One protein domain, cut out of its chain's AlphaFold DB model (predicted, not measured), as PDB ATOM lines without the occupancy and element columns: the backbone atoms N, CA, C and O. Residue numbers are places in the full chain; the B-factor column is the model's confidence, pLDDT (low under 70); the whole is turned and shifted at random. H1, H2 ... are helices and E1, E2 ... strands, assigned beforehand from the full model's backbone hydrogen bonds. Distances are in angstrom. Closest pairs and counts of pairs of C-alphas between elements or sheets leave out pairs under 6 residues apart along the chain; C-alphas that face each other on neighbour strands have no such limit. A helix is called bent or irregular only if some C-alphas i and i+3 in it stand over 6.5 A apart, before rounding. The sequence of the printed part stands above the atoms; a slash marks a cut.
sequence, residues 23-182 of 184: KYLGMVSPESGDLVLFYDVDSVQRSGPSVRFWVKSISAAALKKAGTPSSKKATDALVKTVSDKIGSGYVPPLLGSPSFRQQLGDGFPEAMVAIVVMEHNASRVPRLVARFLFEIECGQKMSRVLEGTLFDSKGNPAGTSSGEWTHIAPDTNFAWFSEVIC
ATOM      1  N   LYS A  23     -17.319 -11.121 -39.263       97.81
ATOM      2  CA  LYS A  23     -18.727 -10.707 -39.214       97.81
ATOM      3  C   LYS A  23     -19.647 -11.788 -39.728       97.81
ATOM      4  O   LYS A  23     -19.277 -12.556 -40.612       97.81
ATOM      5  N   TYR A  24     -20.842 -11.857 -39.160       98.06
ATOM      6  CA  TYR A  24     -21.827 -12.864 -39.535       98.06
ATOM      7  C   TYR A  24     -22.295 -12.661 -40.982       98.06
ATOM      8  O   TYR A  24     -22.660 -11.552 -41.370       98.06
ATOM      9  N   LEU A  25     -22.283 -13.739 -41.767       97.56
ATOM     10  CA  LEU A  25     -22.737 -13.761 -43.161       97.56
ATOM     11  C   LEU A  25     -24.056 -14.527 -43.323       97.56
ATOM     12  O   LEU A  25     -24.824 -14.228 -44.230       97.56
ATOM     13  N   GLY A  26     -24.325 -15.511 -42.464       97.00
ATOM     14  CA  GLY A  26     -25.534 -16.328 -42.547       97.00
ATOM     15  C   GLY A  26     -25.358 -17.720 -41.951       97.00
ATOM     16  O   GLY A  26     -24.347 -18.024 -41.310       97.00
ATOM     17  N   MET A  27     -26.338 -18.588 -42.192       96.69
ATOM     18  CA  MET A  27     -26.320 -19.991 -41.772       96.69
ATOM     19  C   MET A  27     -26.765 -20.903 -42.916       96.69
ATOM     20  O   MET A  27     -27.670 -20.556 -43.671       96.69
ATOM     21  N   VAL A  28     -26.132 -22.065 -43.047       95.31
ATOM     22  CA  VAL A  28     -26.520 -23.114 -43.999       95.31
ATOM     23  C   VAL A  28     -26.690 -24.437 -43.261       95.31
ATOM     24  O   VAL A  28     -25.940 -24.717 -42.327       95.31
ATOM     25  N   SER A  29     -27.651 -25.253 -43.692       95.00
ATOM     26  CA  SER A  29     -28.036 -26.504 -43.023       95.00
ATOM     27  C   SER A  29     -27.840 -27.713 -43.947       95.00
ATOM     28  O   SER A  29     -28.817 -28.242 -44.478       95.00
ATOM     29  N   PRO A  30     -26.589 -28.136 -44.217       90.50
ATOM     30  CA  PRO A  30     -26.332 -29.390 -44.922       90.50
ATOM     31  C   PRO A  30     -26.754 -30.597 -44.067       90.50
ATOM     32  O   PRO A  30     -26.922 -30.486 -42.853       90.50
ATOM     33  N   GLU A  31     -26.837 -31.783 -44.676       90.50
ATOM     34  CA  GLU A  31     -27.174 -33.035 -43.969       90.50
ATOM     35  C   GLU A  31     -26.228 -33.347 -42.795       90.50
ATOM     36  O   GLU A  31     -26.620 -33.981 -41.818       90.50
ATOM     37  N   SER A  32     -24.982 -32.872 -42.863       87.75
ATOM     38  CA  SER A  32     -23.967 -33.036 -41.815       87.75
ATOM     39  C   SER A  32     -24.140 -32.100 -40.609       87.75
ATOM     40  O   SER A  32     -23.388 -32.220 -39.637       87.75
ATOM     41  N   GLY A  33     -25.127 -31.198 -40.643       93.19
ATOM     42  CA  GLY A  33     -25.486 -30.279 -39.564       93.19
ATOM     43  C   GLY A  33     -25.185 -28.811 -39.866       93.19
ATOM     44  O   GLY A  33     -24.433 -28.476 -40.778       93.19
ATOM     45  N   ASP A  34     -25.767 -27.921 -39.062       97.00
ATOM     46  CA  ASP A  34     -25.740 -26.478 -39.313       97.00
ATOM     47  C   ASP A  34     -24.330 -25.875 -39.271       97.00
ATOM     48  O   ASP A  34     -23.555 -26.073 -38.323       97.00
ATOM     49  N   LEU A  35     -24.031 -25.056 -40.279       97.56
ATOM     50  CA  LEU A  35     -22.818 -24.259 -40.389       97.56
ATOM     51  C   LEU A  35     -23.164 -22.774 -40.347       97.56
ATOM     52  O   LEU A  35     -23.988 -22.283 -41.115       97.56
ATOM     53  N   VAL A  36     -22.466 -22.045 -39.487       98.31
ATOM     54  CA  VAL A  36     -22.518 -20.590 -39.409       98.31
ATOM     55  C   VAL A  36     -21.371 -20.012 -40.225       98.31
ATOM     56  O   VAL A  36     -20.216 -20.427 -40.074       98.31
ATOM     57  N   LEU A  37     -21.697 -19.070 -41.104       98.31
ATOM     58  CA  LEU A  37     -20.767 -18.447 -42.033       98.31
ATOM     59  C   LEU A  37     -20.351 -17.075 -41.510       98.31
ATOM     60  O   LEU A  37     -21.190 -16.283 -41.078       98.31
ATOM     61  N   PHE A  38     -19.057 -16.783 -41.597       98.38
ATOM     62  CA  PHE A  38     -18.501 -15.480 -41.251       98.38
ATOM     63  C   PHE A  38     -17.570 -15.000 -42.349       98.38
ATOM     64  O   PHE A  38     -16.787 -15.803 -42.851       98.38
ATOM     65  N   TYR A  39     -17.597 -13.710 -42.667       97.94
ATOM     66  CA  TYR A  39     -16.621 -13.097 -43.562       97.94
ATOM     67  C   TYR A  39     -15.628 -12.229 -42.788       97.94
ATOM     68  O   TYR A  39     -15.953 -11.720 -41.716       97.94
ATOM     69  N   ASP A  40     -14.416 -12.095 -43.315       96.69
ATOM     70  CA  ASP A  40     -13.379 -11.231 -42.746       96.69
ATOM     71  C   ASP A  40     -13.472  -9.837 -43.370       96.69
ATOM     72  O   ASP A  40     -13.247  -9.681 -44.574       96.69
ATOM     73  N   VAL A  41     -13.811  -8.826 -42.567       95.75
ATOM     74  CA  VAL A  41     -13.968  -7.440 -43.042       95.75
ATOM     75  C   VAL A  41     -12.673  -6.905 -43.637       95.75
ATOM     76  O   VAL A  41     -12.709  -6.261 -44.685       95.75
ATOM     77  N   ASP A  42     -11.537  -7.228 -43.025       94.88
ATOM     78  CA  ASP A  42     -10.232  -6.719 -43.447       94.88
ATOM     79  C   ASP A  42      -9.763  -7.355 -44.764       94.88
ATOM     80  O   ASP A  42      -8.886  -6.832 -45.453       94.88
ATOM     81  N   SER A  43     -10.379  -8.473 -45.155       95.56
ATOM     82  CA  SER A  43     -10.094  -9.148 -46.421       95.56
ATOM     83  C   SER A  43     -10.857  -8.593 -47.623       95.56
ATOM     84  O   SER A  43     -10.594  -9.019 -48.750       95.56
ATOM     85  N   VAL A  44     -11.818  -7.689 -47.407       96.88
ATOM     86  CA  VAL A  44     -12.697  -7.204 -48.472       96.88
ATOM     87  C   VAL A  44     -11.912  -6.334 -49.455       96.88
ATOM     88  O   VAL A  44     -11.510  -5.216 -49.142       96.88
ATOM     89  N   GLN A  45     -11.754  -6.819 -50.684       97.00
ATOM     90  CA  GLN A  45     -11.076  -6.119 -51.774       97.00
ATOM     91  C   GLN A  45     -12.059  -5.824 -52.902       97.00
ATOM     92  O   GLN A  45     -12.721  -6.729 -53.409       97.00
ATOM     93  N   ARG A  46     -12.136  -4.561 -53.323       96.44
ATOM     94  CA  ARG A  46     -13.010  -4.115 -54.416       96.44
ATOM     95  C   ARG A  46     -12.176  -3.797 -55.650       96.44
ATOM     96  O   ARG A  46     -11.172  -3.099 -55.545       96.44
ATOM     97  N   SER A  47     -12.598  -4.296 -56.806       94.81
ATOM     98  CA  SER A  47     -11.934  -4.062 -58.089       94.81
ATOM     99  C   SER A  47     -12.976  -3.964 -59.200       94.81
ATOM    100  O   SER A  47     -13.435  -4.979 -59.725       94.81
ATOM    101  N   GLY A  48     -13.348  -2.735 -59.567       93.12
ATOM    102  CA  GLY A  48     -14.432  -2.494 -60.524       93.12
ATOM    103  C   GLY A  48     -15.768  -3.029 -59.984       93.12
ATOM    104  O   GLY A  48     -16.104  -2.717 -58.841       93.12
ATOM    105  N   PRO A  49     -16.519  -3.836 -60.757       95.06
ATOM    106  CA  PRO A  49     -17.786  -4.411 -60.305       95.06
ATOM    107  C   PRO A  49     -17.606  -5.658 -59.422       95.06
ATOM    108  O   PRO A  49     -18.595  -6.222 -58.955       95.06
ATOM    109  N   SER A  50     -16.367  -6.103 -59.190       97.12
ATOM    110  CA  SER A  50     -16.078  -7.320 -58.434       97.12
ATOM    111  C   SER A  50     -15.637  -7.029 -57.004       97.12
ATOM    112  O   SER A  50     -14.868  -6.096 -56.744       97.12
ATOM    113  N   VAL A  51     -16.060  -7.885 -56.074       98.12
ATOM    114  CA  VAL A  51     -15.646  -7.855 -54.668       98.12
ATOM    115  C   VAL A  51     -15.142  -9.225 -54.231       98.12
ATOM    116  O   VAL A  51     -15.818 -10.229 -54.438       98.12
ATOM    117  N   ARG A  52     -13.961  -9.271 -53.609       98.19
ATOM    118  CA  ARG A  52     -13.341 -10.486 -53.062       98.19
ATOM    119  C   ARG A  52     -13.261 -10.420 -51.551       98.19
ATOM    120  O   ARG A  52     -13.028  -9.344 -51.011       98.19
ATOM    121  N   PHE A  53     -13.447 -11.552 -50.883       97.94
ATOM    122  CA  PHE A  53     -13.400 -11.641 -49.423       97.94
ATOM    123  C   PHE A  53     -13.227 -13.089 -48.958       97.94
ATOM    124  O   PHE A  53     -13.650 -14.037 -49.624       97.94
ATOM    125  N   TRP A  54     -12.621 -13.260 -47.787       97.88
ATOM    126  CA  TRP A  54     -12.529 -14.543 -47.106       97.88
ATOM    127  C   TRP A  54     -13.796 -14.828 -46.309       97.88
ATOM    128  O   TRP A  54     -14.310 -13.971 -45.596       97.88
ATOM    129  N   VAL A  55     -14.248 -16.075 -46.382       97.94
ATOM    130  CA  VAL A  55     -15.322 -16.653 -45.579       97.94
ATOM    131  C   VAL A  55     -14.779 -17.850 -44.818       97.94
ATOM    132  O   VAL A  55     -14.030 -18.657 -45.364       97.94
ATOM    133  N   LYS A  56     -15.191 -18.011 -43.565       97.56
ATOM    134  CA  LYS A  56     -15.029 -19.252 -42.807       97.56
ATOM    135  C   LYS A  56     -16.388 -19.827 -42.442       97.56
ATOM    136  O   LYS A  56     -17.326 -19.081 -42.160       97.56
ATOM    137  N   SER A  57     -16.473 -21.149 -42.403       97.88
ATOM    138  CA  SER A  57     -17.625 -21.861 -41.862       97.88
ATOM    139  C   SER A  57     -17.251 -22.558 -40.557       97.88
ATOM    140  O   SER A  57     -16.186 -23.168 -40.418       97.88
ATOM    141  N   ILE A  58     -18.135 -22.441 -39.575       97.75
ATOM    142  CA  ILE A  58     -17.991 -23.028 -38.245       97.75
ATOM    143  C   ILE A  58     -19.269 -23.801 -37.947       97.75
ATOM    144  O   ILE A  58     -20.357 -23.278 -38.163       97.75
ATOM    145  N   SER A  59     -19.174 -25.021 -37.416       97.38
ATOM    146  CA  SER A  59     -20.386 -25.738 -37.013       97.38
ATOM    147  C   SER A  59     -21.100 -25.015 -35.870       97.38
ATOM    148  O   SER A  59     -20.467 -24.553 -34.913       97.38
ATOM    149  N   ALA A  60     -22.430 -24.949 -35.928       96.88
ATOM    150  CA  ALA A  60     -23.235 -24.300 -34.894       96.88
ATOM    151  C   ALA A  60     -22.966 -24.900 -33.501       96.88
ATOM    152  O   ALA A  60     -22.891 -24.181 -32.505       96.88
ATOM    153  N   ALA A  61     -22.716 -26.213 -33.433       95.75
ATOM    154  CA  ALA A  61     -22.336 -26.903 -32.203       95.75
ATOM    155  C   ALA A  61     -20.997 -26.407 -31.621       95.75
ATOM    156  O   ALA A  61     -20.899 -26.175 -30.413       95.75
ATOM    157  N   ALA A  62     -19.971 -26.215 -32.459       95.81
ATOM    158  CA  ALA A  62     -18.679 -25.693 -32.014       95.81
ATOM    159  C   ALA A  62     -18.791 -24.233 -31.558       95.81
ATOM    160  O   ALA A  62     -18.237 -23.875 -30.517       95.81
ATOM    161  N   LEU A  63     -19.555 -23.417 -32.290       96.06
ATOM    162  CA  LEU A  63     -19.803 -22.023 -31.935       96.06
ATOM    163  C   LEU A  63     -20.550 -21.907 -30.600       96.06
ATOM    164  O   LEU A  63     -20.122 -21.163 -29.718       96.06
ATOM    165  N   LYS A  64     -21.607 -22.707 -30.407       95.12
ATOM    166  CA  LYS A  64     -22.344 -22.796 -29.139       95.12
ATOM    167  C   LYS A  64     -21.417 -23.189 -27.996       95.12
ATOM    168  O   LYS A  64     -21.406 -22.527 -26.968       95.12
ATOM    169  N   LYS A  65     -20.593 -24.226 -28.183       94.44
ATOM    170  CA  LYS A  65     -19.631 -24.674 -27.165       94.44
ATOM    171  C   LYS A  65     -18.626 -23.580 -26.791       94.44
ATOM    172  O   LYS A  65     -18.325 -23.436 -25.612       94.44
ATOM    173  N   ALA A  66     -18.120 -22.824 -27.765       92.25
ATOM    174  CA  ALA A  66     -17.210 -21.705 -27.514       92.25
ATOM    175  C   ALA A  66     -17.899 -20.518 -26.818       92.25
ATOM    176  O   ALA A  66     -17.255 -19.789 -26.063       92.25
ATOM    177  N   GLY A  67     -19.201 -20.346 -27.064       90.00
ATOM    178  CA  GLY A  67     -20.025 -19.296 -26.478       90.00
ATOM    179  C   GLY A  67     -20.579 -19.588 -25.091       90.00
ATOM    180  O   GLY A  67     -20.930 -18.640 -24.396       90.00
ATOM    181  N   THR A  68     -20.648 -20.853 -24.666       92.75
ATOM    182  CA  THR A  68     -21.154 -21.229 -23.338       92.75
ATOM    183  C   THR A  68     -20.168 -20.797 -22.246       92.75
ATOM    184  O   THR A  68     -19.087 -21.384 -22.133       92.75
ATOM    185  N   PRO A  69     -20.510 -19.809 -21.400       91.69
ATOM    186  CA  PRO A  69     -19.625 -19.379 -20.327       91.69
ATOM    187  C   PRO A  69     -19.524 -20.458 -19.241       91.69
ATOM    188  O   PRO A  69     -20.519 -21.071 -18.864       91.69
ATOM    189  N   SER A  70     -18.326 -20.678 -18.697       93.88
ATOM    190  CA  SER A  70     -18.079 -21.694 -17.658       93.88
ATOM    191  C   SER A  70     -18.378 -21.222 -16.230       93.88
ATOM    192  O   SER A  70     -18.270 -21.997 -15.284       93.88
ATOM    193  N   SER A  71     -18.702 -19.940 -16.043       96.19
ATOM    194  CA  SER A  71     -18.950 -19.335 -14.733       96.19
ATOM    195  C   SER A  71     -19.808 -18.081 -14.864       96.19
ATOM    196  O   SER A  71     -19.838 -17.461 -15.928       96.19
ATOM    197  N   LYS A  72     -20.418 -17.642 -13.756       96.38
ATOM    198  CA  LYS A  72     -21.152 -16.368 -13.695       96.38
ATOM    199  C   LYS A  72     -20.298 -15.182 -14.153       96.38
ATOM    200  O   LYS A  72     -20.746 -14.407 -14.981       96.38
ATOM    201  N   LYS A  73     -19.037 -15.098 -13.708       97.19
ATOM    202  CA  LYS A  73     -18.105 -14.037 -14.132       97.19
ATOM    203  C   LYS A  73     -17.901 -14.020 -15.652       97.19
ATOM    204  O   LYS A  73     -17.833 -12.950 -16.247       97.19
ATOM    205  N   ALA A  74     -17.790 -15.192 -16.278       94.75
ATOM    206  CA  ALA A  74     -17.668 -15.294 -17.731       94.75
ATOM    207  C   ALA A  74     -18.973 -14.896 -18.442       94.75
ATOM    208  O   ALA A  74     -18.916 -14.252 -19.487       94.75
ATOM    209  N   THR A  75     -20.133 -15.229 -17.866       95.88
ATOM    210  CA  THR A  75     -21.439 -14.772 -18.363       95.88
ATOM    211  C   THR A  75     -21.557 -13.255 -18.291       95.88
ATOM    212  O   THR A  75     -21.862 -12.631 -19.301       95.88
ATOM    213  N   ASP A  76     -21.244 -12.652 -17.142       97.06
ATOM    214  CA  ASP A  76     -21.306 -11.201 -16.941       97.06
ATOM    215  C   ASP A  76     -20.371 -10.471 -17.923       97.06
ATOM    216  O   ASP A  76     -20.742  -9.453 -18.505       97.06
ATOM    217  N   ALA A  77     -19.180 -11.025 -18.181       95.94
ATOM    218  CA  ALA A  77     -18.241 -10.485 -19.165       95.94
ATOM    219  C   ALA A  77     -18.769 -10.565 -20.609       95.94
ATOM    220  O   ALA A  77     -18.606  -9.608 -21.371       95.94
ATOM    221  N   LEU A  78     -19.417 -11.674 -20.986       95.00
ATOM    222  CA  LEU A  78     -20.055 -11.817 -22.298       95.00
ATOM    223  C   LEU A  78     -21.203 -10.814 -22.456       95.00
ATOM    224  O   LEU A  78     -21.230 -10.075 -23.436       95.00
ATOM    225  N   VAL A  79     -22.109 -10.750 -21.473       96.81
ATOM    226  CA  VAL A  79     -23.244  -9.815 -21.469       96.81
ATOM    227  C   VAL A  79     -22.748  -8.380 -21.582       96.81
ATOM    228  O   VAL A  79     -23.251  -7.638 -22.422       96.81
ATOM    229  N   LYS A  80     -21.730  -7.998 -20.802       97.31
ATOM    230  CA  LYS A  80     -21.137  -6.661 -20.880       97.31
ATOM    231  C   LYS A  80     -20.551  -6.389 -22.264       97.31
ATOM    232  O   LYS A  80     -20.868  -5.366 -22.851       97.31
ATOM    233  N   THR A  81     -19.759  -7.310 -22.813       95.94
ATOM    234  CA  THR A  81     -19.131  -7.139 -24.137       95.94
ATOM    235  C   THR A  81     -20.174  -6.949 -25.241       95.94
ATOM    236  O   THR A  81     -20.033  -6.068 -26.086       95.94
ATOM    237  N   VAL A  82     -21.237  -7.756 -25.230       96.25
ATOM    238  CA  VAL A  82     -22.334  -7.660 -26.204       96.25
ATOM    239  C   VAL A  82     -23.111  -6.356 -26.018       96.25
ATOM    240  O   VAL A  82     -23.361  -5.654 -26.996       96.25
ATOM    241  N   SER A  83     -23.439  -6.006 -24.771       97.62
ATOM    242  CA  SER A  83     -24.191  -4.788 -24.445       97.62
ATOM    243  C   SER A  83     -23.409  -3.526 -24.794       97.62
ATOM    244  O   SER A  83     -23.978  -2.623 -25.390       97.62
ATOM    245  N   ASP A  84     -22.109  -3.471 -24.488       98.00
ATOM    246  CA  ASP A  84     -21.236  -2.350 -24.850       98.00
ATOM    247  C   ASP A  84     -21.155  -2.203 -26.377       98.00
ATOM    248  O   ASP A  84     -21.264  -1.097 -26.901       98.00
ATOM    249  N   LYS A  85     -21.000  -3.320 -27.109       96.88
ATOM    250  CA  LYS A  85     -20.929  -3.305 -28.575       96.88
ATOM    251  C   LYS A  85     -22.233  -2.762 -29.166       96.88
ATOM    252  O   LYS A  85     -22.180  -1.800 -29.924       96.88
ATOM    253  N   ILE A  86     -23.391  -3.279 -28.763       97.06
ATOM    254  CA  ILE A  86     -24.698  -2.766 -29.219       97.06
ATOM    255  C   ILE A  86     -24.904  -1.304 -28.785       97.06
ATOM    256  O   ILE A  86     -25.281  -0.466 -29.599       97.06
ATOM    257  N   GLY A  87     -24.591  -0.973 -27.530       97.38
ATOM    258  CA  GLY A  87     -24.722   0.374 -26.965       97.38
ATOM    259  C   GLY A  87     -23.825   1.419 -27.633       97.38
ATOM    260  O   GLY A  87     -24.160   2.599 -27.624       97.38
ATOM    261  N   SER A  88     -22.730   0.997 -28.275       97.44
ATOM    262  CA  SER A  88     -21.884   1.867 -29.108       97.44
ATOM    263  C   SER A  88     -22.515   2.247 -30.457       97.44
ATOM    264  O   SER A  88     -21.920   3.003 -31.219       97.44
ATOM    265  N   GLY A  89     -23.708   1.726 -30.767       96.75
ATOM    266  CA  GLY A  89     -24.385   1.914 -32.051       96.75
ATOM    267  C   GLY A  89     -23.978   0.894 -33.116       96.75
ATOM    268  O   GLY A  89     -24.339   1.048 -34.280       96.75
ATOM    269  N   TYR A  90     -23.234  -0.152 -32.743       96.75
ATOM    270  CA  TYR A  90     -22.851  -1.204 -33.677       96.75
ATOM    271  C   TYR A  90     -24.074  -1.969 -34.195       96.75
ATOM    272  O   TYR A  90     -24.855  -2.504 -33.408       96.75
ATOM    273  N   VAL A  91     -24.167  -2.119 -35.518       96.44
ATOM    274  CA  VAL A  91     -25.157  -2.964 -36.193       96.44
ATOM    275  C   VAL A  91     -24.418  -4.010 -37.038       96.44
ATOM    276  O   VAL A  91     -23.589  -3.627 -37.867       96.44
ATOM    277  N   PRO A  92     -24.689  -5.318 -36.854       97.00
ATOM    278  CA  PRO A  92     -24.156  -6.356 -37.728       97.00
ATOM    279  C   PRO A  92     -24.407  -6.059 -39.217       97.00
ATOM    280  O   PRO A  92     -25.551  -5.778 -39.575       97.00
ATOM    281  N   PRO A  93     -23.394  -6.163 -40.098       97.00
ATOM    282  CA  PRO A  93     -23.514  -5.764 -41.501       97.00
ATOM    283  C   PRO A  93     -24.686  -6.408 -42.242       97.00
ATOM    284  O   PRO A  93     -25.387  -5.719 -42.975       97.00
ATOM    285  N   LEU A  94     -24.955  -7.698 -42.005       96.25
ATOM    286  CA  LEU A  94     -26.068  -8.405 -42.646       96.25
ATOM    287  C   LEU A  94     -27.437  -7.771 -42.328       96.25
ATOM    288  O   LEU A  94     -28.313  -7.766 -43.183       96.25
ATOM    289  N   LEU A  95     -27.612  -7.167 -41.147       96.06
ATOM    290  CA  LEU A  95     -28.842  -6.446 -40.778       96.06
ATOM    291  C   LEU A  95     -29.011  -5.111 -41.521       96.06
ATOM    292  O   LEU A  95     -30.070  -4.487 -41.427       96.06
ATOM    293  N   GLY A  96     -27.984  -4.672 -42.253       94.31
ATOM    294  CA  GLY A  96     -28.062  -3.565 -43.199       94.31
ATOM    295  C   GLY A  96     -28.750  -3.928 -44.519       94.31
ATOM    296  O   GLY A  96     -29.163  -3.016 -45.230       94.31
ATOM    297  N   SER A  97     -28.913  -5.220 -44.841       96.00
ATOM    298  CA  SER A  97     -29.686  -5.669 -46.009       96.00
ATOM    299  C   SER A  97     -31.176  -5.363 -45.800       96.00
ATOM    300  O   SER A  97     -31.766  -5.860 -44.833       96.00
ATOM    301  N   PRO A  98     -31.820  -4.578 -46.689       94.75
ATOM    302  CA  PRO A  98     -33.255  -4.322 -46.609       94.75
ATOM    303  C   PRO A  98     -34.078  -5.611 -46.677       94.75
ATOM    304  O   PRO A  98     -35.007  -5.778 -45.887       94.75
ATOM    305  N   SER A  99     -33.700  -6.533 -47.564       95.31
ATOM    306  CA  SER A  99     -34.407  -7.799 -47.776       95.31
ATOM    307  C   SER A  99     -34.326  -8.697 -46.541       95.31
ATOM    308  O   SER A  99     -35.346  -9.188 -46.056       95.31
ATOM    309  N   PHE A 100     -33.133  -8.842 -45.956       95.50
ATOM    310  CA  PHE A 100     -32.970  -9.618 -44.728       95.50
ATOM    311  C   PHE A 100     -33.701  -8.974 -43.549       95.50
ATOM    312  O   PHE A 100     -34.380  -9.650 -42.777       95.50
ATOM    313  N   ARG A 101     -33.619  -7.646 -43.419       94.31
ATOM    314  CA  ARG A 101     -34.324  -6.915 -42.362       94.31
ATOM    315  C   ARG A 101     -35.839  -7.071 -42.472       94.31
ATOM    316  O   ARG A 101     -36.496  -7.245 -41.451       94.31
ATOM    317  N   GLN A 102     -36.383  -7.026 -43.685       95.00
ATOM    318  CA  GLN A 102     -37.801  -7.266 -43.931       95.00
ATOM    319  C   GLN A 102     -38.206  -8.683 -43.512       95.00
ATOM    320  O   GLN A 102     -39.242  -8.849 -42.872       95.00
ATOM    321  N   GLN A 103     -37.386  -9.687 -43.825       95.00
ATOM    322  CA  GLN A 103     -37.655 -11.075 -43.453       95.00
ATOM    323  C   GLN A 103     -37.686 -11.293 -41.935       95.00
ATOM    324  O   GLN A 103     -38.466 -12.113 -41.454       95.00
ATOM    325  N   LEU A 104     -36.856 -10.575 -41.176       95.56
ATOM    326  CA  LEU A 104     -36.831 -10.688 -39.716       95.56
ATOM    327  C   LEU A 104     -38.096 -10.133 -39.048       95.56
ATOM    328  O   LEU A 104     -38.482 -10.634 -37.991       95.56
ATOM    329  N   GLY A 105     -38.727  -9.112 -39.637       95.00
ATOM    330  CA  GLY A 105     -39.904  -8.455 -39.068       95.00
ATOM    331  C   GLY A 105     -39.676  -8.023 -37.614       95.00
ATOM    332  O   GLY A 105     -38.689  -7.352 -37.300       95.00
ATOM    333  N   ASP A 106     -40.567  -8.457 -36.723       95.50
ATOM    334  CA  ASP A 106     -40.502  -8.150 -35.287       95.50
ATOM    335  C   ASP A 106     -39.330  -8.833 -34.562       95.50
ATOM    336  O   ASP A 106     -38.960  -8.400 -33.476       95.50
ATOM    337  N   GLY A 107     -38.696  -9.851 -35.161       96.31
ATOM    338  CA  GLY A 107     -37.554 -10.577 -34.583       96.31
ATOM    339  C   GLY A 107     -36.201  -9.871 -34.730       96.31
ATOM    340  O   GLY A 107     -35.149 -10.467 -34.476       96.31
ATOM    341  N   PHE A 108     -36.191  -8.618 -35.196       94.25
ATOM    342  CA  PHE A 108     -34.965  -7.846 -35.397       94.25
ATOM    343  C   PHE A 108     -34.128  -7.673 -34.110       94.25
ATOM    344  O   PHE A 108     -32.913  -7.897 -34.179       94.25
ATOM    345  N   PRO A 109     -34.700  -7.307 -32.940       95.25
ATOM    346  CA  PRO A 109     -33.917  -7.141 -31.712       95.25
ATOM    347  C   PRO A 109     -33.221  -8.434 -31.267       95.25
ATOM    348  O   PRO A 109     -32.039  -8.423 -30.916       95.25
ATOM    349  N   GLU A 110     -33.923  -9.565 -31.330       96.56
ATOM    350  CA  GLU A 110     -33.394 -10.880 -30.975       96.56
ATOM    351  C   GLU A 110     -32.279 -11.300 -31.936       96.56
ATOM    352  O   GLU A 110     -31.222 -11.761 -31.495       96.56
ATOM    353  N   ALA A 111     -32.478 -11.088 -33.241       95.81
ATOM    354  CA  ALA A 111     -31.471 -11.367 -34.259       95.81
ATOM    355  C   ALA A 111     -30.205 -10.527 -34.050       95.81
ATOM    356  O   ALA A 111     -29.096 -11.052 -34.153       95.81
ATOM    357  N   MET A 112     -30.348  -9.249 -33.689       96.56
ATOM    358  CA  MET A 112     -29.220  -8.367 -33.391       96.56
ATOM    359  C   MET A 112     -28.358  -8.917 -32.254       96.56
ATOM    360  O   MET A 112     -27.144  -9.059 -32.413       96.56
ATOM    361  N   VAL A 113     -28.973  -9.287 -31.127       97.25
ATOM    362  CA  VAL A 113     -28.247  -9.862 -29.986       97.25
ATOM    363  C   VAL A 113     -27.603 -11.195 -30.366       97.25
ATOM    364  O   VAL A 113     -26.417 -11.404 -30.099       97.25
ATOM    365  N   ALA A 114     -28.353 -12.085 -31.022       96.81
ATOM    366  CA  ALA A 114     -27.864 -13.399 -31.423       96.81
ATOM    367  C   ALA A 114     -26.651 -13.297 -32.358       96.81
ATOM    368  O   ALA A 114     -25.635 -13.954 -32.122       96.81
ATOM    369  N   ILE A 115     -26.714 -12.434 -33.375       97.81
ATOM    370  CA  ILE A 115     -25.621 -12.227 -34.324       97.81
ATOM    371  C   ILE A 115     -24.385 -11.663 -33.616       97.81
ATOM    372  O   ILE A 115     -23.287 -12.188 -33.801       97.81
ATOM    373  N   VAL A 116     -24.536 -10.650 -32.755       97.62
ATOM    374  CA  VAL A 116     -23.393 -10.066 -32.032       97.62
ATOM    375  C   VAL A 116     -22.709 -11.103 -31.130       97.62
ATOM    376  O   VAL A 116     -21.476 -11.139 -31.058       97.62
ATOM    377  N   VAL A 117     -23.479 -11.986 -30.487       96.94
ATOM    378  CA  VAL A 117     -22.940 -13.124 -29.724       96.94
ATOM    379  C   VAL A 117     -22.186 -14.095 -30.639       96.94
ATOM    380  O   VAL A 117     -21.090 -14.540 -30.292       96.94
ATOM    381  N   MET A 118     -22.737 -14.429 -31.809       97.44
ATOM    382  CA  MET A 118     -22.081 -15.318 -32.775       97.44
ATOM    383  C   MET A 118     -20.753 -14.740 -33.272       97.44
ATOM    384  O   MET A 118     -19.747 -15.447 -33.254       97.44
ATOM    385  N   GLU A 119     -20.717 -13.459 -33.644       96.94
ATOM    386  CA  GLU A 119     -19.491 -12.763 -34.056       96.94
ATOM    387  C   GLU A 119     -18.430 -12.767 -32.955       96.94
ATOM    388  O   GLU A 119     -17.274 -13.102 -33.208       96.94
ATOM    389  N   HIS A 120     -18.824 -12.463 -31.712       94.88
ATOM    390  CA  HIS A 120     -17.911 -12.500 -30.568       94.88
ATOM    391  C   HIS A 120     -17.265 -13.885 -30.395       94.88
ATOM    392  O   HIS A 120     -16.074 -14.004 -30.104       94.88
ATOM    393  N   ASN A 121     -18.043 -14.949 -30.599       95.12
ATOM    394  CA  ASN A 121     -17.565 -16.316 -30.434       95.12
ATOM    395  C   ASN A 121     -16.774 -16.835 -31.640       95.12
ATOM    396  O   ASN A 121     -15.961 -17.745 -31.475       95.12
ATOM    397  N   ALA A 122     -16.946 -16.254 -32.828       95.25
ATOM    398  CA  ALA A 122     -16.312 -16.721 -34.059       95.25
ATOM    399  C   ALA A 122     -14.776 -16.726 -33.984       95.25
ATOM    400  O   ALA A 122     -14.135 -17.583 -34.593       95.25
ATOM    401  N   SER A 123     -14.173 -15.795 -33.244       90.62
ATOM    402  CA  SER A 123     -12.713 -15.721 -33.053       90.62
ATOM    403  C   SER A 123     -12.190 -16.663 -31.962       90.62
ATOM    404  O   SER A 123     -10.983 -16.823 -31.810       90.62
ATOM    405  N   ARG A 124     -13.083 -17.309 -31.203       91.12
ATOM    406  CA  ARG A 124     -12.747 -18.214 -30.091       91.12
ATOM    407  C   ARG A 124     -12.816 -19.689 -30.484       91.12
ATOM    408  O   ARG A 124     -12.451 -20.552 -29.687       91.12
ATOM    409  N   VAL A 125     -13.300 -19.991 -31.688       93.25
ATOM    410  CA  VAL A 125     -13.417 -21.361 -32.185       93.25
ATOM    411  C   VAL A 125     -12.109 -21.766 -32.874       93.25
ATOM    412  O   VAL A 125     -11.761 -21.180 -33.897       93.25
ATOM    413  N   PRO A 126     -11.389 -22.783 -32.366       87.44
ATOM    414  CA  PRO A 126     -10.076 -23.151 -32.897       87.44
ATOM    415  C   PRO A 126     -10.138 -23.968 -34.194       87.44
ATOM    416  O   PRO A 126      -9.122 -24.116 -34.862       87.44
ATOM    417  N   ARG A 127     -11.296 -24.553 -34.530       90.75
ATOM    418  CA  ARG A 127     -11.450 -25.459 -35.677       90.75
ATOM    419  C   ARG A 127     -12.546 -24.972 -36.608       90.75
ATOM    420  O   ARG A 127     -13.685 -24.792 -36.184       90.75
ATOM    421  N   LEU A 128     -12.179 -24.795 -37.869       94.94
ATOM    422  CA  LEU A 128     -13.094 -24.454 -38.950       94.94
ATOM    423  C   LEU A 128     -13.570 -25.733 -39.632       94.94
ATOM    424  O   LEU A 128     -12.881 -26.747 -39.586       94.94
ATOM    425  N   VAL A 129     -14.734 -25.670 -40.271       97.12
ATOM    426  CA  VAL A 129     -15.193 -26.719 -41.194       97.12
ATOM    427  C   VAL A 129     -14.652 -26.435 -42.591       97.12
ATOM    428  O   VAL A 129     -14.162 -27.333 -43.270       97.12
ATOM    429  N   ALA A 130     -14.678 -25.169 -43.001       97.50
ATOM    430  CA  ALA A 130     -14.093 -24.726 -44.253       97.50
ATOM    431  C   ALA A 130     -13.648 -23.261 -44.196       97.50
ATOM    432  O   ALA A 130     -14.081 -22.483 -43.339       97.50
ATOM    433  N   ARG A 131     -12.796 -22.888 -45.149       97.69
ATOM    434  CA  ARG A 131     -12.394 -21.510 -45.430       97.69
ATOM    435  C   ARG A 131     -12.355 -21.300 -46.939       97.69
ATOM    436  O   ARG A 131     -11.738 -22.099 -47.632       97.69
ATOM    437  N   PHE A 132     -12.970 -20.231 -47.425       98.25
ATOM    438  CA  PHE A 132     -13.121 -19.944 -48.848       98.25
ATOM    439  C   PHE A 132     -12.771 -18.492 -49.161       98.25
ATOM    440  O   PHE A 132     -13.203 -17.595 -48.443       98.25
ATOM    441  N   LEU A 133     -12.042 -18.254 -50.245       98.50
ATOM    442  CA  LEU A 133     -11.944 -16.957 -50.898       98.50
ATOM    443  C   LEU A 133     -13.052 -16.884 -51.948       98.50
ATOM    444  O   LEU A 133     -13.025 -17.609 -52.944       98.50
ATOM    445  N   PHE A 134     -14.024 -16.010 -51.719       98.44
ATOM    446  CA  PHE A 134     -15.108 -15.752 -52.657       98.44
ATOM    447  C   PHE A 134     -14.801 -14.544 -53.535       98.44
ATOM    448  O   PHE A 134     -14.091 -13.623 -53.129       98.44
ATOM    449  N   GLU A 135     -15.398 -14.539 -54.722       98.31
ATOM    450  CA  GLU A 135     -15.553 -13.362 -55.566       98.31
ATOM    451  C   GLU A 135     -17.031 -13.206 -55.934       98.31
ATOM    452  O   GLU A 135     -17.671 -14.173 -56.348       98.31
ATOM    453  N   ILE A 136     -17.567 -11.998 -55.775       98.25
ATOM    454  CA  ILE A 136     -18.903 -11.598 -56.224       98.25
ATOM    455  C   ILE A 136     -18.739 -10.592 -57.359       98.25
ATOM    456  O   ILE A 136     -18.006  -9.619 -57.207       98.25
ATOM    457  N   GLU A 137     -19.446 -10.805 -58.465       97.75
ATOM    458  CA  GLU A 137     -19.671  -9.803 -59.506       97.75
ATOM    459  C   GLU A 137     -21.011  -9.116 -59.209       97.75
ATOM    460  O   GLU A 137     -22.079  -9.738 -59.248       97.75
ATOM    461  N   CYS A 138     -20.945  -7.843 -58.823       96.94
ATOM    462  CA  CYS A 138     -22.074  -7.113 -58.262       96.94
ATOM    463  C   CYS A 138     -23.146  -6.729 -59.289       96.94
ATOM    464  O   CYS A 138     -24.323  -6.671 -58.925       96.94
ATOM    465  N   GLY A 139     -22.758  -6.482 -60.543       95.44
ATOM    466  CA  GLY A 139     -23.668  -6.059 -61.609       95.44
ATOM    467  C   GLY A 139     -24.506  -7.213 -62.156       95.44
ATOM    468  O   GLY A 139     -25.691  -7.047 -62.427       95.44
ATOM    469  N   GLN A 140     -23.914  -8.399 -62.263       96.44
ATOM    470  CA  GLN A 140     -24.551  -9.609 -62.784       96.44
ATOM    471  C   GLN A 140     -25.115 -10.511 -61.682       96.44
ATOM    472  O   GLN A 140     -25.724 -11.539 -61.981       96.44
ATOM    473  N   LYS A 141     -24.906 -10.145 -60.408       96.56
ATOM    474  CA  LYS A 141     -25.303 -10.937 -59.233       96.56
ATOM    475  C   LYS A 141     -24.804 -12.375 -59.341       96.56
ATOM    476  O   LYS A 141     -25.556 -13.334 -59.171       96.56
ATOM    477  N   MET A 142     -23.518 -12.518 -59.642       97.94
ATOM    478  CA  MET A 142     -22.853 -13.814 -59.726       97.94
ATOM    479  C   MET A 142     -21.816 -13.952 -58.625       97.94
ATOM    480  O   MET A 142     -21.251 -12.967 -58.157       97.94
ATOM    481  N   SER A 143     -21.539 -15.184 -58.224       98.25
ATOM    482  CA  SER A 143     -20.463 -15.498 -57.295       98.25
ATOM    483  C   SER A 143     -19.685 -16.726 -57.743       98.25
ATOM    484  O   SER A 143     -20.202 -17.571 -58.479       98.25
ATOM    485  N   ARG A 144     -18.438 -16.822 -57.291       98.12
ATOM    486  CA  ARG A 144     -17.613 -18.022 -57.421       98.12
ATOM    487  C   ARG A 144     -16.679 -18.186 -56.233       98.12
ATOM    488  O   ARG A 144     -16.333 -17.216 -55.554       98.12
ATOM    489  N   VAL A 145     -16.235 -19.419 -56.024       98.38
ATOM    490  CA  VAL A 145     -15.154 -19.750 -55.091       98.38
ATOM    491  C   VAL A 145     -13.841 -19.730 -55.867       98.38
ATOM    492  O   VAL A 145     -13.651 -20.541 -56.771       98.38
ATOM    493  N   LEU A 146     -12.939 -18.816 -55.514       98.12
ATOM    494  CA  LEU A 146     -11.593 -18.753 -56.091       98.12
ATOM    495  C   LEU A 146     -10.676 -19.808 -55.474       98.12
ATOM    496  O   LEU A 146      -9.932 -20.484 -56.176       98.12
ATOM    497  N   GLU A 147     -10.752 -19.944 -54.153       98.00
ATOM    498  CA  GLU A 147      -9.971 -20.900 -53.379       98.00
ATOM    499  C   GLU A 147     -10.801 -21.376 -52.193       98.00
ATOM    500  O   GLU A 147     -11.526 -20.601 -51.574       98.00
ATOM    501  N   GLY A 148     -10.684 -22.649 -51.849       97.75
ATOM    502  CA  GLY A 148     -11.410 -23.265 -50.757       97.75
ATOM    503  C   GLY A 148     -10.570 -24.339 -50.107       97.75
ATOM    504  O   GLY A 148      -9.970 -25.155 -50.799       97.75
ATOM    505  N   THR A 149     -10.551 -24.366 -48.783       98.31
ATOM    506  CA  THR A 149      -9.981 -25.449 -47.984       98.31
ATOM    507  C   THR A 149     -11.078 -26.026 -47.103       98.31
ATOM    508  O   THR A 149     -11.696 -25.302 -46.322       98.31
ATOM    509  N   LEU A 150     -11.305 -27.329 -47.223       97.31
ATOM    510  CA  LEU A 150     -12.143 -28.109 -46.318       97.31
ATOM    511  C   LEU A 150     -11.258 -28.721 -45.235       97.31
ATOM    512  O   LEU A 150     -10.145 -29.157 -45.531       97.31
ATOM    513  N   PHE A 151     -11.752 -28.785 -44.002       96.81
ATOM    514  CA  PHE A 151     -11.008 -29.330 -42.870       96.81
ATOM    515  C   PHE A 151     -11.688 -30.580 -42.304       96.81
ATOM    516  O   PHE A 151     -12.914 -30.664 -42.238       96.81
ATOM    517  N   ASP A 152     -10.883 -31.552 -41.876       94.88
ATOM    518  CA  ASP A 152     -11.363 -32.713 -41.129       94.88
ATOM    519  C   ASP A 152     -11.710 -32.350 -39.667       94.88
ATOM    520  O   ASP A 152     -11.497 -31.235 -39.185       94.88
ATOM    521  N   SER A 153     -12.212 -33.323 -38.902       91.06
ATOM    522  CA  SER A 153     -12.554 -33.137 -37.481       91.06
ATOM    523  C   SER A 153     -11.353 -32.811 -36.573       91.06
ATOM    524  O   SER A 153     -11.529 -32.333 -35.440       91.06
ATOM    525  N   LYS A 154     -10.130 -33.057 -37.053       92.00
ATOM    526  CA  LYS A 154      -8.867 -32.734 -36.382       92.00
ATOM    527  C   LYS A 154      -8.341 -31.348 -36.784       92.00
ATOM    528  O   LYS A 154      -7.430 -30.859 -36.124       92.00
ATOM    529  N   GLY A 155      -8.957 -30.694 -37.770       92.94
ATOM    530  CA  GLY A 155      -8.555 -29.393 -38.297       92.94
ATOM    531  C   GLY A 155      -7.479 -29.470 -39.382       92.94
ATOM    532  O   GLY A 155      -6.895 -28.442 -39.712       92.94
ATOM    533  N   ASN A 156      -7.196 -30.654 -39.933       95.94
ATOM    534  CA  ASN A 156      -6.268 -30.791 -41.052       95.94
ATOM    535  C   ASN A 156      -6.990 -30.521 -42.377       95.94
ATOM    536  O   ASN A 156      -8.162 -30.887 -42.500       95.94
ATOM    537  N   PRO A 157      -6.310 -29.952 -43.388       96.81
ATOM    538  CA  PRO A 157      -6.852 -29.873 -44.738       96.81
ATOM    539  C   PRO A 157      -7.236 -31.265 -45.259       96.81
ATOM    540  O   PRO A 157      -6.411 -32.176 -45.282       96.81
ATOM    541  N   ALA A 158      -8.490 -31.417 -45.673       96.75
ATOM    542  CA  ALA A 158      -9.064 -32.663 -46.183       96.75
ATOM    543  C   ALA A 158      -9.464 -32.573 -47.662       96.75
ATOM    544  O   ALA A 158      -9.705 -33.592 -48.304       96.75
ATOM    545  N   GLY A 159      -9.534 -31.361 -48.212       96.19
ATOM    546  CA  GLY A 159      -9.864 -31.140 -49.612       96.19
ATOM    547  C   GLY A 159      -9.754 -29.676 -50.005       96.19
ATOM    548  O   GLY A 159      -9.730 -28.785 -49.150       96.19
ATOM    549  N   THR A 160      -9.704 -29.443 -51.311       96.44
ATOM    550  CA  THR A 160      -9.734 -28.109 -51.906       96.44
ATOM    551  C   THR A 160     -10.998 -27.919 -52.728       96.44
ATOM    552  O   THR A 160     -11.559 -28.883 -53.245       96.44
ATOM    553  N   SER A 161     -11.448 -26.677 -52.865       95.00
ATOM    554  CA  SER A 161     -12.605 -26.335 -53.687       95.00
ATOM    555  C   SER A 161     -12.339 -25.058 -54.471       95.00
ATOM    556  O   SER A 161     -11.767 -24.107 -53.951       95.00
ATOM    557  N   SER A 162     -12.770 -25.050 -55.720       96.94
ATOM    558  CA  SER A 162     -12.903 -23.870 -56.566       96.94
ATOM    559  C   SER A 162     -14.156 -24.067 -57.409       96.94
ATOM    560  O   SER A 162     -14.615 -25.200 -57.586       96.94
ATOM    561  N   GLY A 163     -14.731 -22.984 -57.913       95.62
ATOM    562  CA  GLY A 163     -15.960 -23.052 -58.692       95.62
ATOM    563  C   GLY A 163     -15.970 -22.068 -59.844       95.62
ATOM    564  O   GLY A 163     -15.326 -21.020 -59.795       95.62
ATOM    565  N   GLU A 164     -16.746 -22.415 -60.864       98.00
ATOM    566  CA  GLU A 164     -17.124 -21.488 -61.920       98.00
ATOM    567  C   GLU A 164     -18.121 -20.445 -61.399       98.00
ATOM    568  O   GLU A 164     -18.654 -20.547 -60.289       98.00
ATOM    569  N   TRP A 165     -18.371 -19.422 -62.213       98.25
ATOM    570  CA  TRP A 165     -19.399 -18.431 -61.923       98.25
ATOM    571  C   TRP A 165     -20.783 -19.067 -61.825       98.25
ATOM    572  O   TRP A 165     -21.191 -19.860 -62.671       98.25
ATOM    573  N   THR A 166     -21.520 -18.673 -60.792       98.06
ATOM    574  CA  THR A 166     -22.898 -19.099 -60.548       98.06
ATOM    575  C   THR A 166     -23.751 -17.898 -60.177       98.06
ATOM    576  O   THR A 166     -23.274 -16.971 -59.522       98.06
ATOM    577  N   HIS A 167     -25.016 -17.901 -60.589       98.12
ATOM    578  CA  HIS A 167     -25.953 -16.863 -60.171       98.12
ATOM    579  C   HIS A 167     -26.240 -16.969 -58.674       98.12
ATOM    580  O   HIS A 167     -26.475 -18.055 -58.141       98.12
ATOM    581  N   ILE A 168     -26.251 -15.820 -58.003       97.75
ATOM    582  CA  ILE A 168     -26.695 -15.705 -56.621       97.75
ATOM    583  C   ILE A 168     -28.218 -15.828 -56.628       97.75
ATOM    584  O   ILE A 168     -28.920 -14.950 -57.129       97.75
ATOM    585  N   ALA A 169     -28.727 -16.936 -56.093       97.00
ATOM    586  CA  ALA A 169     -30.162 -17.155 -55.983       97.00
ATOM    587  C   ALA A 169     -30.796 -16.132 -55.017       97.00
ATOM    588  O   ALA A 169     -30.178 -15.819 -53.991       97.00
ATOM    589  N   PRO A 170     -32.010 -15.627 -55.313       95.50
ATOM    590  CA  PRO A 170     -32.730 -14.716 -54.425       95.50
ATOM    591  C   PRO A 170     -33.018 -15.374 -53.072       95.50
ATOM    592  O   PRO A 170     -33.006 -16.599 -52.959       95.50
ATOM    593  N   ASP A 171     -33.259 -14.553 -52.049       94.06
ATOM    594  CA  ASP A 171     -33.606 -15.000 -50.691       94.06
ATOM    595  C   ASP A 171     -32.597 -15.981 -50.065       94.06
ATOM    596  O   ASP A 171     -32.936 -16.836 -49.246       94.06
ATOM    597  N   THR A 172     -31.327 -15.851 -50.449       96.12
ATOM    598  CA  THR A 172     -30.209 -16.582 -49.849       96.12
ATOM    599  C   THR A 172     -29.316 -15.657 -49.032       96.12
ATOM    600  O   THR A 172     -29.256 -14.451 -49.274       96.12
ATOM    601  N   ASN A 173     -28.513 -16.241 -48.136       95.19
ATOM    602  CA  ASN A 173     -27.487 -15.500 -47.396       95.19
ATOM    603  C   ASN A 173     -26.585 -14.670 -48.326       95.19
ATOM    604  O   ASN A 173     -26.253 -13.533 -48.013       95.19
ATOM    605  N   PHE A 174     -26.204 -15.224 -49.484       95.38
ATOM    606  CA  PHE A 174     -25.369 -14.517 -50.455       95.38
ATOM    607  C   PHE A 174     -26.124 -13.399 -51.181       95.38
ATOM    608  O   PHE A 174     -25.503 -12.385 -51.492       95.38
ATOM    609  N   ALA A 175     -27.434 -13.532 -51.416       97.12
ATOM    610  CA  ALA A 175     -28.241 -12.439 -51.960       97.12
ATOM    611  C   ALA A 175     -28.254 -11.250 -51.000       97.12
ATOM    612  O   ALA A 175     -27.834 -10.160 -51.388       97.12
ATOM    613  N   TRP A 176     -28.620 -11.479 -49.737       96.81
ATOM    614  CA  TRP A 176     -28.640 -10.431 -48.713       96.81
ATOM    615  C   TRP A 176     -27.254  -9.844 -48.474       96.81
ATOM    616  O   TRP A 176     -27.088  -8.632 -48.405       96.81
ATOM    617  N   PHE A 177     -26.223 -10.687 -48.419       96.81
ATOM    618  CA  PHE A 177     -24.858 -10.206 -48.267       96.81
ATOM    619  C   PHE A 177     -24.396  -9.366 -49.465       96.81
ATOM    620  O   PHE A 177     -23.696  -8.369 -49.279       96.81
ATOM    621  N   SER A 178     -24.824  -9.705 -50.687       96.88
ATOM    622  CA  SER A 178     -24.518  -8.902 -51.873       96.88
ATOM    623  C   SER A 178     -25.102  -7.489 -51.785       96.88
ATOM    624  O   SER A 178     -24.458  -6.557 -52.250       96.88
ATOM    625  N   GLU A 179     -26.266  -7.303 -51.152       95.88
ATOM    626  CA  GLU A 179     -26.859  -5.974 -50.917       95.88
ATOM    627  C   GLU A 179     -26.025  -5.124 -49.950       95.88
ATOM    628  O   GLU A 179     -26.077  -3.900 -49.999       95.88
ATOM    629  N   VAL A 180     -25.251  -5.773 -49.077       95.25
ATOM    630  CA  VAL A 180     -24.411  -5.109 -48.073       95.25
ATOM    631  C   VAL A 180     -23.034  -4.768 -48.634       95.25
ATOM    632  O   VAL A 180     -22.485  -3.707 -48.336       95.25
ATOM    633  N   ILE A 181     -22.428  -5.681 -49.397       95.38
ATOM    634  CA  ILE A 181     -21.015  -5.559 -49.774       95.38
ATOM    635  C   ILE A 181     -20.789  -4.888 -51.133       95.38
ATOM    636  O   ILE A 181     -19.733  -4.267 -51.336       95.38
ATOM    637  N   CYS A 182     -21.761  -5.000 -52.041       94.88
ATOM    638  CA  CYS A 182     -21.702  -4.369 -53.350       94.88
ATOM    639  C   CYS A 182     -22.025  -2.875 -53.254       94.88
ATOM    640  O   CYS A 182     -22.958  -2.503 -52.544       94.88
TER     641      CYS A 182
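This is residues 23 to 182 of the 184 residues of an uncharacterized protein of Anaeromyxobacter dehalogenans (strain 2CP-C) (UniProt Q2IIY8). What does this domain look like? A strongly twisted wall of seven antiparallel strands stands beside a group of helices gathered near E1 and E2, with H4 touching the other four helices and H2 making the far end. H5, after the last strand, packs on E1, H3 and H4. What is it made of? The printed part has 160 residues, with five named helices and seven named strands; along the chain come first four strands, E1 to E4, then four helices, H1 to H4, then three strands, E5 to E7, and last H5; the class is mixed, helices and strands, and E4 has three neighbours in the branched sheet, E2 and E3 on one side and E5 on the other. How large is it? It is compact, with a radius of gyration of the C-alphas of 16.3 A and spans of 49 by 38 by 29 A.

How do the strands pair? E1, residues 23 to 28, and E2, residues 35 to 40, form an antiparallel hairpin, with N 25 and O 37 within hydrogen-bond range at 2.9 A. E4, residues 50 to 59, has E2 and its hairpin partner E3, residues 45 to 47, on one side and E5, residues 130 to 137, on the other; N 38 and O 56 are 2.9 A apart, N 45 and O 52 2.8 A, N 55 and O 132 2.8 A. E5, E6, residues 142 to 151, and E7, residues 157 to 161, form a meander of two hairpins, each strand the antiparallel neighbour of the one before, with N 133 and O 147 at 2.7 A and N 150 and O 159 at 2.9 A. Which helix is the hub? H4, residues 98 to 122, touches H1, residues 60 to 67, with its residues 117 to 122 alone, at a steep tilt of 57 degrees, the same way; their closest C-alphas are Gly 67 and Asn 121, 5.5 A. It touches H2, residues 72 to 87, at a steep tilt of 45 degrees, opposite ways, through H2 residues 82 to 86 and its own 113 to 120 alone; Val 82 and Val 116 have the closest C-alphas, 6.4 A. H4 only grazes the sheet, with residues 115 to 122. Where are the others? H5, residues 173 to 181, is on the sheet at a height of 6.6 A, over none of its strands, and touches H3, residues 93 to 96, where the C-alphas of Leu 94 and Phe 177 are closest at 6.0 A. H5 touches H4, with H4 residues 98 to 100 alone, about perpendicular at 87 degrees, the closest C-alphas being Phe 100 and Trp 176, 5.9 A. Are the helix backbones complete? In H1, H2 and H5 every O i to N i+4 pair is within hydrogen-bond range, in H4 16 of 21, and H3 is too short for such a pair.

Where do the elements begin and end? E1 begins at C-alpha 23, at (-18.727, -10.707, -39.214), and H5 ends at C-alpha 181, at (-21.015, -5.559, -49.774). Which are long? E4 is 28.6 A, E6 25.8 A, H4 24.5 A, E5 22.1 A and H2 21.7 A from first to last C-alpha. Is any bent? E6 bends by 62 degrees at residue 147; H4 is irregular, with C-alphas 103 and 106 9.1 A apart, and has a kink of 115 degrees near residue 106.

How far does it reach? The two C-alphas farthest apart, those of Lys 72 and Gln 140, are 49.7 A from each other. Which link is long? The link from E7 to H5 is long, with 11 residues, of which 166 to 167 pair antiparallel with 142 to 143 of E6. Is it complete and confident? The printed part has no cut, its mean pLDDT is 96.0, and no printed residue is under 70.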